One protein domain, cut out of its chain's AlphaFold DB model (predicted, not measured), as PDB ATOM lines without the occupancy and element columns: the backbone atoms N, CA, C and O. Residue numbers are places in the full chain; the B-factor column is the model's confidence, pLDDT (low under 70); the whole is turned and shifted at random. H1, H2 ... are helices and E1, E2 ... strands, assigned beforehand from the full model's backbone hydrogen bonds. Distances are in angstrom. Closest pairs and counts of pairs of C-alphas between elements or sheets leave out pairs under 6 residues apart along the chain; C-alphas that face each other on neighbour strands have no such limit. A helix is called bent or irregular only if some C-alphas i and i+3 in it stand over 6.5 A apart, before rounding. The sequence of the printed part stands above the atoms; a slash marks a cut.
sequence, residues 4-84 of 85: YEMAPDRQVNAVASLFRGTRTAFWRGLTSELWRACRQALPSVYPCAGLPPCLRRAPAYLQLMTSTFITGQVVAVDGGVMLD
ATOM      1  N   TYR A   4      28.287  10.677   9.435       95.12
ATOM      2  CA  TYR A   4      28.645   9.330   9.891       95.12
ATOM      3  C   TYR A   4      27.921   8.918  11.182       95.12
ATOM      4  O   TYR A   4      27.487   7.780  11.291       95.12
ATOM      5  N   GLU A   5      27.738   9.842  12.129       97.12
ATOM      6  CA  GLU A   5      27.054   9.554  13.400       97.12
ATOM      7  C   GLU A   5      25.537   9.386  13.239       97.12
ATOM      8  O   GLU A   5      24.883   8.805  14.098       97.12
ATOM      9  N   MET A   6      24.970   9.920  12.157       93.94
ATOM     10  CA  MET A   6      23.523   9.972  11.927       93.94
ATOM     11  C   MET A   6      23.044   8.929  10.911       93.94
ATOM     12  O   MET A   6      21.839   8.743  10.741       93.94
ATOM     13  N   ALA A   7      23.972   8.273  10.214       93.25
ATOM     14  CA  ALA A   7      23.666   7.258   9.222       93.25
ATOM     15  C   ALA A   7      23.317   5.908   9.883       93.25
ATOM     16  O   ALA A   7      23.893   5.569  10.916       93.25
ATOM     17  N   PRO A   8      22.430   5.102   9.268       92.62
ATOM     18  CA  PRO A   8      21.700   5.373   8.024       92.62
ATOM     19  C   PRO A   8      20.407   6.185   8.225       92.62
ATOM     20  O   PRO A   8      19.792   6.593   7.243       92.62
ATOM     21  N   ASP A   9      20.000   6.429   9.473       94.94
ATOM     22  CA  ASP A   9      18.658   6.919   9.810       94.94
ATOM     23  C   ASP A   9      18.385   8.353   9.350       94.94
ATOM     24  O   ASP A   9      17.242   8.714   9.053       94.94
ATOM     25  N   ARG A  10      19.418   9.203   9.305       93.44
ATOM     26  CA  ARG A  10      19.302  10.586   8.838       93.44
ATOM     27  C   ARG A  10      20.460  10.991   7.946       93.44
ATOM     28  O   ARG A  10      21.630  10.750   8.233       93.44
ATOM     29  N   GLN A  11      20.115  11.722   6.894       94.44
ATOM     30  CA  GLN A  11      21.086  12.373   6.033       94.44
ATOM     31  C   GLN A  11      21.465  13.744   6.586       94.44
ATOM     32  O   GLN A  11      20.614  14.496   7.066       94.44
ATOM     33  N   VAL A  12      22.749  14.083   6.491       95.50
ATOM     34  CA  VAL A  12      23.267  15.397   6.884       95.50
ATOM     35  C   VAL A  12      24.108  15.941   5.743       95.50
ATOM     36  O   VAL A  12      25.126  15.357   5.391       95.50
ATOM     37  N   ASN A  13      23.689  17.072   5.183       95.44
ATOM     38  CA  ASN A  13      24.365  17.766   4.092       95.44
ATOM     39  C   ASN A  13      24.461  19.267   4.413       95.44
ATOM     40  O   ASN A  13      23.727  19.773   5.266       95.44
ATOM     41  N   ALA A  14      25.336  19.996   3.720       94.50
ATOM     42  CA  ALA A  14      25.507  21.435   3.900       94.50
ATOM     43  C   ALA A  14      25.533  22.190   2.566       94.50
ATOM     44  O   ALA A  14      26.030  21.696   1.557       94.50
ATOM     45  N   VAL A  15      25.035  23.428   2.578       92.44
ATOM     46  CA  VAL A  15      25.171  24.374   1.463       92.44
ATOM     47  C   VAL A  15      26.116  25.488   1.898       92.44
ATOM     48  O   VAL A  15      25.772  26.312   2.747       92.44
ATOM     49  N   ALA A  16      27.303  25.533   1.301       90.25
ATOM     50  CA  ALA A  16      28.277  26.592   1.516       90.25
ATOM     51  C   ALA A  16      27.987  27.737   0.539       90.25
ATOM     52  O   ALA A  16      28.291  27.654  -0.647       90.25
ATOM     53  N   SER A  17      27.352  28.805   1.027       84.75
ATOM     54  CA  SER A  17      26.972  29.944   0.188       84.75
ATOM     55  C   SER A  17      27.659  31.238   0.593       84.75
ATOM     56  O   SER A  17      27.727  31.538   1.783       84.75
ATOM     57  N   LEU A  18      28.033  32.054  -0.393       80.56
ATOM     58  CA  LEU A  18      28.558  33.403  -0.171       80.56
ATOM     59  C   LEU A  18      27.463  34.482  -0.158       80.56
ATOM     60  O   LEU A  18      26.259  34.192  -0.137       80.56
ATOM     61  N   PHE A  19      27.914  35.742  -0.124       78.25
ATOM     62  CA  PHE A  19      27.123  36.963  -0.039       78.25
ATOM     63  C   PHE A  19      25.870  36.958  -0.932       78.25
ATOM     64  O   PHE A  19      25.802  36.371  -2.013       78.25
ATOM     65  N   ARG A  20      24.794  37.556  -0.408       73.69
ATOM     66  CA  ARG A  20      23.435  37.416  -0.959       73.69
ATOM     67  C   ARG A  20      22.893  38.682  -1.609       73.69
ATOM     68  O   ARG A  20      21.758  38.647  -2.071       73.69
ATOM     69  N   GLY A  21      23.633  39.791  -1.578       74.94
ATOM     70  CA  GLY A  21      23.139  41.113  -1.988       74.94
ATOM     71  C   GLY A  21      22.078  41.714  -1.053       74.94
ATOM     72  O   GLY A  21      21.789  42.905  -1.138       74.94
ATOM     73  N   THR A  22      21.516  40.920  -0.137       80.50
ATOM     74  CA  THR A  22      20.477  41.319   0.815       80.50
ATOM     75  C   THR A  22      21.036  41.450   2.226       80.50
ATOM     76  O   THR A  22      21.891  40.670   2.653       80.50
ATOM     77  N   ARG A  23      20.523  42.436   2.970       83.19
ATOM     78  CA  ARG A  23      20.923  42.710   4.353       83.19
ATOM     79  C   ARG A  23      20.276  41.696   5.296       83.19
ATOM     80  O   ARG A  23      19.280  41.975   5.955       83.19
ATOM     81  N   THR A  24      20.811  40.480   5.300       85.62
ATOM     82  CA  THR A  24      20.403  39.431   6.242       85.62
ATOM     83  C   THR A  24      20.742  39.830   7.682       85.62
ATOM     84  O   THR A  24      21.515  40.760   7.916       85.62
ATOM     85  N   ALA A  25      20.206  39.097   8.663       88.38
ATOM     86  CA  ALA A  25      20.493  39.332  10.080       88.38
ATOM     87  C   ALA A  25      21.998  39.310  10.416       88.38
ATOM     88  O   ALA A  25      22.419  40.021  11.325       88.38
ATOM     89  N   PHE A  26      22.807  38.577   9.642       86.31
ATOM     90  CA  PHE A  26      24.271  38.569   9.749       86.31
ATOM     91  C   PHE A  26      24.879  39.980   9.644       86.31
ATOM     92  O   PHE A  26      25.833  40.304  10.338       86.31
ATOM     93  N   TRP A  27      24.282  40.853   8.831       88.56
ATOM     94  CA  TRP A  27      24.768  42.208   8.562       88.56
ATOM     95  C   TRP A  27      24.097  43.283   9.428       88.56
ATOM     96  O   TRP A  27      24.212  44.478   9.141       88.56
ATOM     97  N   ARG A  28      23.341  42.894  10.466       90.44
ATOM     98  CA  ARG A  28      22.546  43.833  11.275       90.44
ATOM     99  C   ARG A  28      23.414  44.899  11.950       90.44
ATOM    100  O   ARG A  28      23.002  46.051  11.967       90.44
ATOM    101  N   GLY A  29      24.601  44.526  12.433       92.88
ATOM    102  CA  GLY A  29      25.519  45.419  13.149       92.88
ATOM    103  C   GLY A  29      26.343  46.372  12.276       92.88
ATOM    104  O   GLY A  29      27.030  47.228  12.821       92.88
ATOM    105  N   LEU A  30      26.301  46.255  10.943       93.12
ATOM    106  CA  LEU A  30      27.043  47.174  10.077       93.12
ATOM    107  C   LEU A  30      26.350  48.534   9.967       93.12
ATOM    108  O   LEU A  30      25.124  48.616   9.863       93.12
ATOM    109  N   THR A  31      27.130  49.610   9.872       95.81
ATOM    110  CA  THR A  31      26.586  50.906   9.455       95.81
ATOM    111  C   THR A  31      26.075  50.826   8.015       95.81
ATOM    112  O   THR A  31      26.466  49.957   7.227       95.81
ATOM    113  N   SER A  32      25.170  51.730   7.646       91.94
ATOM    114  CA  SER A  32      24.633  51.783   6.281       91.94
ATOM    115  C   SER A  32      25.714  52.076   5.236       91.94
ATOM    116  O   SER A  32      25.651  51.533   4.133       91.94
ATOM    117  N   GLU A  33      26.722  52.880   5.582       94.25
ATOM    118  CA  GLU A  33      27.864  53.169   4.709       94.25
ATOM    119  C   GLU A  33      28.716  51.927   4.475       94.25
ATOM    120  O   GLU A  33      28.993  51.591   3.323       94.25
ATOM    121  N   LEU A  34      29.058  51.207   5.545       91.81
ATOM    122  CA  LEU A  34      29.866  49.996   5.455       91.81
ATOM    123  C   LEU A  34      29.117  48.885   4.708       91.81
ATOM    124  O   LEU A  34      29.679  48.244   3.826       91.81
ATOM    125  N   TRP A  35      27.815  48.723   4.967       90.75
ATOM    126  CA  TRP A  35      26.960  47.818   4.193       90.75
ATOM    127  C   TRP A  35      26.970  48.155   2.695       90.75
ATOM    128  O   TRP A  35      27.080  47.260   1.851       90.75
ATOM    129  N   ARG A  36      26.860  49.444   2.350       90.00
ATOM    130  CA  ARG A  36      26.886  49.902   0.956       90.00
ATOM    131  C   ARG A  36      28.237  49.615   0.302       90.00
ATOM    132  O   ARG A  36      28.231  49.109  -0.818       90.00
ATOM    133  N   ALA A  37      29.339  49.879   1.002       90.62
ATOM    134  CA  ALA A  37      30.688  49.585   0.527       90.62
ATOM    135  C   ALA A  37      30.880  48.079   0.277       90.62
ATOM    136  O   ALA A  37      31.256  47.684  -0.824       90.62
ATOM    137  N   CYS A  38      30.511  47.220   1.237       86.81
ATOM    138  CA  CYS A  38      30.583  45.765   1.073       86.81
ATOM    139  C   CYS A  38      29.744  45.275  -0.112       86.81
ATOM    140  O   CYS A  38      30.205  44.462  -0.908       86.81
ATOM    141  N   ARG A  39      28.518  45.787  -0.266       86.69
ATOM    142  CA  ARG A  39      27.632  45.404  -1.374       86.69
ATOM    143  C   ARG A  39      28.188  45.801  -2.745       86.69
ATOM    144  O   ARG A  39      27.866  45.128  -3.716       86.69
ATOM    145  N   GLN A  40      28.969  46.878  -2.828       86.50
ATOM    146  CA  GLN A  40      29.615  47.316  -4.069       86.50
ATOM    147  C   GLN A  40      30.890  46.522  -4.372       86.50
ATOM    148  O   GLN A  40      31.124  46.200  -5.530       86.50
ATOM    149  N   ALA A  41      31.676  46.181  -3.348       84.69
ATOM    150  CA  ALA A  41      32.950  45.485  -3.515       84.69
ATOM    151  C   ALA A  41      32.797  43.968  -3.724       84.69
ATOM    152  O   ALA A  41      33.450  43.395  -4.582       84.69
ATOM    153  N   LEU A  42      31.913  43.294  -2.980       80.81
ATOM    154  CA  LEU A  42      31.806  41.827  -3.019       80.81
ATOM    155  C   LEU A  42      31.481  41.234  -4.407       80.81
ATOM    156  O   LEU A  42      32.025  40.174  -4.712       80.81
ATOM    157  N   PRO A  43      30.653  41.862  -5.270       78.75
ATOM    158  CA  PRO A  43      30.400  41.373  -6.623       78.75
ATOM    159  C   PRO A  43      31.650  41.175  -7.491       78.75
ATOM    160  O   PRO A  43      31.634  40.292  -8.343       78.75
ATOM    161  N   SER A  44      32.721  41.952  -7.286       79.62
ATOM    162  CA  SER A  44      33.933  41.851  -8.114       79.62
ATOM    163  C   SER A  44      34.758  40.597  -7.836       79.62
ATOM    164  O   SER A  44      35.661  40.292  -8.601       79.62
ATOM    165  N   VAL A  45      34.474  39.892  -6.738       79.25
ATOM    166  CA  VAL A  45      35.193  38.674  -6.342       79.25
ATOM    167  C   VAL A  45      34.607  37.434  -7.025       79.25
ATOM    168  O   VAL A  45      35.232  36.387  -7.014       79.25
ATOM    169  N   TYR A  46      33.408  37.516  -7.611       78.56
ATOM    170  CA  TYR A  46      32.748  36.369  -8.236       78.56
ATOM    171  C   TYR A  46      33.233  36.162  -9.677       78.56
ATOM    172  O   TYR A  46      32.922  37.002 -10.526       78.56
ATOM    173  N   PRO A  47      33.885  35.028 -10.002       75.81
ATOM    174  CA  PRO A  47      34.332  34.757 -11.371       75.81
ATOM    175  C   PRO A  47      33.168  34.614 -12.353       75.81
ATOM    176  O   PRO A  47      33.230  35.059 -13.499       75.81
ATOM    177  N   CYS A  48      32.055  34.025 -11.911       68.94
ATOM    178  CA  CYS A  48      30.830  34.028 -12.694       68.94
ATOM    179  C   CYS A  48      30.108  35.372 -12.524       68.94
ATOM    180  O   CYS A  48      29.407  35.592 -11.532       68.94
ATOM    181  N   ALA A  49      30.243  36.252 -13.519       54.34
ATOM    182  CA  ALA A  49      29.531  37.523 -13.584       54.34
ATOM    183  C   ALA A  49      28.009  37.314 -13.411       54.34
ATOM    184  O   ALA A  49      27.346  36.713 -14.255       54.34
ATOM    185  N   GLY A  50      27.444  37.811 -12.304       60.38
ATOM    186  CA  GLY A  50      25.990  37.913 -12.115       60.38
ATOM    187  C   GLY A  50      25.349  36.941 -11.116       60.38
ATOM    188  O   GLY A  50      24.513  36.108 -11.478       60.38
ATOM    189  N   LEU A  51      25.618  37.111  -9.821       55.91
ATOM    190  CA  LEU A  51      24.759  36.561  -8.761       55.91
ATOM    191  C   LEU A  51      24.331  37.680  -7.806       55.91
ATOM    192  O   LEU A  51      25.125  38.115  -6.974       55.91
ATOM    193  N   PRO A  52      23.070  38.152  -7.905       57.03
ATOM    194  CA  PRO A  52      22.051  37.629  -6.981       57.03
ATOM    195  C   PRO A  52      20.610  37.604  -7.553       57.03
ATOM    196  O   PRO A  52      20.149  38.561  -8.166       57.03
ATOM    197  N   PRO A  53      19.836  36.542  -7.265       56.22
ATOM    198  CA  PRO A  53      18.859  36.658  -6.176       56.22
ATOM    199  C   PRO A  53      19.091  35.627  -5.063       56.22
ATOM    200  O   PRO A  53      19.734  34.592  -5.247       56.22
ATOM    201  N   CYS A  54      18.486  35.870  -3.897       55.81
ATOM    202  CA  CYS A  54      18.256  34.868  -2.843       55.81
ATOM    203  C   CYS A  54      17.786  33.506  -3.399       55.81
ATOM    204  O   CYS A  54      18.219  32.471  -2.892       55.81
ATOM    205  N   LEU A  55      17.012  33.523  -4.490       54.25
ATOM    206  CA  LEU A  55      16.442  32.357  -5.167       54.25
ATOM    207  C   LEU A  55      17.456  31.412  -5.833       54.25
ATOM    208  O   LEU A  55      17.164  30.227  -5.923       54.25
ATOM    209  N   ARG A  56      18.663  31.847  -6.230       70.62
ATOM    210  CA  ARG A  56      19.622  30.939  -6.912       70.62
ATOM    211  C   ARG A  56      20.267  29.889  -5.995       70.62
ATOM    212  O   ARG A  56      20.912  28.974  -6.486       70.62
ATOM    213  N   ARG A  57      20.063  29.985  -4.676       76.06
ATOM    214  CA  ARG A  57      20.541  28.992  -3.693       76.06
ATOM    215  C   ARG A  57      19.475  28.003  -3.253       76.06
ATOM    216  O   ARG A  57      19.825  26.905  -2.841       76.06
ATOM    217  N   ALA A  58      18.199  28.384  -3.324       86.06
ATOM    218  CA  ALA A  58      17.102  27.528  -2.882       86.06
ATOM    219  C   ALA A  58      17.103  26.150  -3.576       86.06
ATOM    220  O   ALA A  58      16.928  25.164  -2.866       86.06
ATOM    221  N   PRO A  59      17.416  26.031  -4.887       89.50
ATOM    222  CA  PRO A  59      17.538  24.730  -5.540       89.50
ATOM    223  C   PRO A  59      18.582  23.806  -4.907       89.50
ATOM    224  O   PRO A  59      18.343  22.610  -4.829       89.50
ATOM    225  N   ALA A  60      19.704  24.336  -4.407       90.69
ATOM    226  CA  ALA A  60      20.719  23.514  -3.748       90.69
ATOM    227  C   ALA A  60      20.202  22.932  -2.426       90.69
ATOM    228  O   ALA A  60      20.394  21.752  -2.154       90.69
ATOM    229  N   TYR A  61      19.484  23.734  -1.632       92.31
ATOM    230  CA  TYR A  61      18.819  23.230  -0.428       92.31
ATOM    231  C   TYR A  61      17.737  22.208  -0.780       92.31
ATOM    232  O   TYR A  61      17.696  21.149  -0.165       92.31
ATOM    233  N   LEU A  62      16.889  22.501  -1.773       93.56
ATOM    234  CA  LEU A  62      15.840  21.582  -2.220       93.56
ATOM    235  C   LEU A  62      16.436  20.243  -2.657       93.56
ATOM    236  O   LEU A  62      15.997  19.216  -2.161       93.56
ATOM    237  N   GLN A  63      17.483  20.257  -3.482       94.06
ATOM    238  CA  GLN A  63      18.172  19.049  -3.932       94.06
ATOM    239  C   GLN A  63      18.714  18.216  -2.764       94.06
ATOM    240  O   GLN A  63      18.576  16.998  -2.768       94.06
ATOM    241  N   LEU A  64      19.325  18.852  -1.758       93.94
ATOM    242  CA  LEU A  64      19.861  18.141  -0.592       93.94
ATOM    243  C   LEU A  64      18.771  17.655   0.373       93.94
ATOM    244  O   LEU A  64      19.024  16.719   1.122       93.94
ATOM    245  N   MET A  65      17.586  18.271   0.365       93.50
ATOM    246  CA  MET A  65      16.426  17.812   1.139       93.50
ATOM    247  C   MET A  65      15.655  16.686   0.440       93.50
ATOM    248  O   MET A  65      15.021  15.886   1.120       93.50
ATOM    249  N   THR A  66      15.666  16.634  -0.896       94.56
ATOM    250  CA  THR A  66      14.916  15.637  -1.680       94.56
ATOM    251  C   THR A  66      15.767  14.463  -2.157       94.56
ATOM    252  O   THR A  66      15.215  13.470  -2.628       94.56
ATOM    253  N   SER A  67      17.096  14.545  -2.053       92.69
ATOM    254  CA  SER A  67      17.976  13.435  -2.414       92.69
ATOM    255  C   SER A  67      17.798  12.256  -1.458       92.69
ATOM    256  O   SER A  67      17.854  12.409  -0.247       92.69
ATOM    257  N   THR A  68      17.647  11.050  -1.996       92.62
ATOM    258  CA  THR A  68      17.613   9.805  -1.207       92.62
ATOM    259  C   THR A  68      18.960   9.085  -1.175       92.62
ATOM    260  O   THR A  68      19.123   8.125  -0.430       92.62
ATOM    261  N   PHE A  69      19.932   9.551  -1.960       93.56
ATOM    262  CA  PHE A  69      21.216   8.877  -2.157       93.56
ATOM    263  C   PHE A  69      22.393   9.607  -1.495       93.56
ATOM    264  O   PHE A  69      23.418   8.999  -1.202       93.56
ATOM    265  N   ILE A  70      22.270  10.916  -1.264       93.12
ATOM    266  CA  ILE A  70      23.398  11.768  -0.889       93.12
ATOM    267  C   ILE A  70      23.375  12.098   0.611       93.12
ATOM    268  O   ILE A  70      22.454  12.748   1.097       93.12
ATOM    269  N   THR A  71      24.441  11.743   1.333       95.56
ATOM    270  CA  THR A  71      24.713  12.205   2.707       95.56
ATOM    271  C   THR A  71      26.183  12.602   2.859       95.56
ATOM    272  O   THR A  71      27.046  12.099   2.138       95.56
ATOM    273  N   GLY A  72      26.484  13.516   3.780       94.94
ATOM    274  CA  GLY A  72      27.836  14.008   4.050       94.94
ATOM    275  C   GLY A  72      28.386  14.992   3.016       94.94
ATOM    276  O   GLY A  72      29.570  15.314   3.074       94.94
ATOM    277  N   GLN A  73      27.569  15.480   2.079       95.38
ATOM    278  CA  GLN A  73      28.028  16.393   1.031       95.38
ATOM    279  C   GLN A  73      27.976  17.859   1.461       95.38
ATOM    280  O   GLN A  73      27.057  18.302   2.157       95.38
ATOM    281  N   VAL A  74      28.944  18.631   0.964       94.56
ATOM    282  CA  VAL A  74      28.974  20.094   1.065       94.56
ATOM    283  C   VAL A  74      28.899  20.673  -0.341       94.56
ATOM    284  O   VAL A  74      29.831  20.536  -1.128       94.56
ATOM    285  N   VAL A  75      27.788  21.331  -0.665       91.62
ATOM    286  CA  VAL A  75      27.579  21.944  -1.981       91.62
ATOM    287  C   VAL A  75      28.003  23.408  -1.931       91.62
ATOM    288  O   VAL A  75      27.397  24.209  -1.214       91.62
ATOM    289  N   ALA A  76      29.024  23.764  -2.709       89.75
ATOM    290  CA  ALA A  76      29.443  25.148  -2.894       89.75
ATOM    291  C   ALA A  76      28.473  25.882  -3.837       89.75
ATOM    292  O   ALA A  76      28.265  25.486  -4.982       89.75
ATOM    293  N   VAL A  77      27.866  26.962  -3.343       87.56
ATOM    294  CA  VAL A  77      27.000  27.872  -4.109       87.56
ATOM    295  C   VAL A  77      27.484  29.299  -3.882       87.56
ATOM    296  O   VAL A  77      26.844  30.133  -3.229       87.56
ATOM    297  N   ASP A  78      28.681  29.547  -4.386       83.38
ATOM    298  CA  ASP A  78      29.496  30.719  -4.101       83.38
ATOM    299  C   ASP A  78      29.857  31.508  -5.369       83.38
ATOM    300  O   ASP A  78      30.614  32.461  -5.286       83.38
ATOM    301  N   GLY A  79      29.311  31.133  -6.530       81.44
ATOM    302  CA  GLY A  79      29.609  31.775  -7.812       81.44
ATOM    303  C   GLY A  79      31.033  31.533  -8.321       81.44
ATOM    304  O   GLY A  79      31.478  32.282  -9.186       81.44
ATOM    305  N   GLY A  80      31.720  30.509  -7.802       82.56
ATOM    306  CA  GLY A  80      33.055  30.111  -8.240       82.56
ATOM    307  C   GLY A  80      34.195  30.812  -7.507       82.56
ATOM    308  O   GLY A  80      35.334  30.655  -7.921       82.56
ATOM    309  N   VAL A  81      33.925  31.558  -6.431       82.62
ATOM    310  CA  VAL A  81      34.962  32.275  -5.662       82.62
ATOM    311  C   VAL A  81      36.069  31.337  -5.181       82.62
ATOM    312  O   VAL A  81      37.236  31.695  -5.236       82.62
ATOM    313  N   MET A  82      35.731  30.114  -4.770       82.62
ATOM    314  CA  MET A  82      36.729  29.124  -4.341       82.62
ATOM    315  C   MET A  82      37.560  28.519  -5.490       82.62
ATOM    316  O   MET A  82      38.438  27.695  -5.234       82.62
ATOM    317  N   LEU A  83      37.275  28.872  -6.748       80.94
ATOM    318  CA  LEU A  83      37.986  28.385  -7.936       80.94
ATOM    319  C   LEU A  83      38.999  29.400  -8.485       80.94
ATOM    320  O   LEU A  83      39.867  29.002  -9.260       80.94
ATOM    321  N   ASP A  84      38.891  30.670  -8.092       67.56
ATOM    322  CA  ASP A  84      39.826  31.730  -8.471       67.56
ATOM    323  C   ASP A  84      41.041  31.663  -7.531       67.56
ATOM    324  O   ASP A  84      40.903  31.842  -6.318       67.56
TER     325      ASP A  84
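What this domain is: This is residues 4 to 84 of the 85 residues of an uncharacterized protein of Nonomuraea fuscirosea (UniProt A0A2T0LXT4). There is little regular structure here: a parallel ribbon of E1 and E2, H2 over one face, H1 away at one end. The 81 printed residues run E1, H1, H2, E2, a mixed class with 31 residues in named elements. The whole is loose, radius of gyration of the C-alphas 15.6 A, and elongated, 48 by 27 by 20 A.

Where its parts are: Find E1, residues 14 to 17, 9.4 A, from C-alpha 14 at (25.507, 21.435, 3.900). E2, residues 74 to 77, 9.5 A, ends at (27.000, 27.872, -4.109). H2 is residues 58 to 66, 12.1 A. H1, residues 32 to 45, 21.0 A, is only just irregular: C-alphas 40 and 43 are 6.52 A apart.

How they stand to each other: Look at parallel E1 and E2, 23 degrees: N 16 and O 75, 2.8 A, are within hydrogen-bond range. With H1 and H2 between in the chain, they form a strand-helix-strand unit. The closest C-alphas of E1 and H2, Val 15 and Tyr 61, are 6.7 A apart. H1 is apart from H2 and E2. Every O i to N i+4 pair is within range in H2, 7 of 10 in H1.

The domain as a whole: The farthest C-alphas, Pro 8 and Glu 33, are 48.3 A apart. The printed part has no cut; links E1 to H1 and H1 to H2 are long. Residues 48 to 55 and 84 have pLDDT under 70.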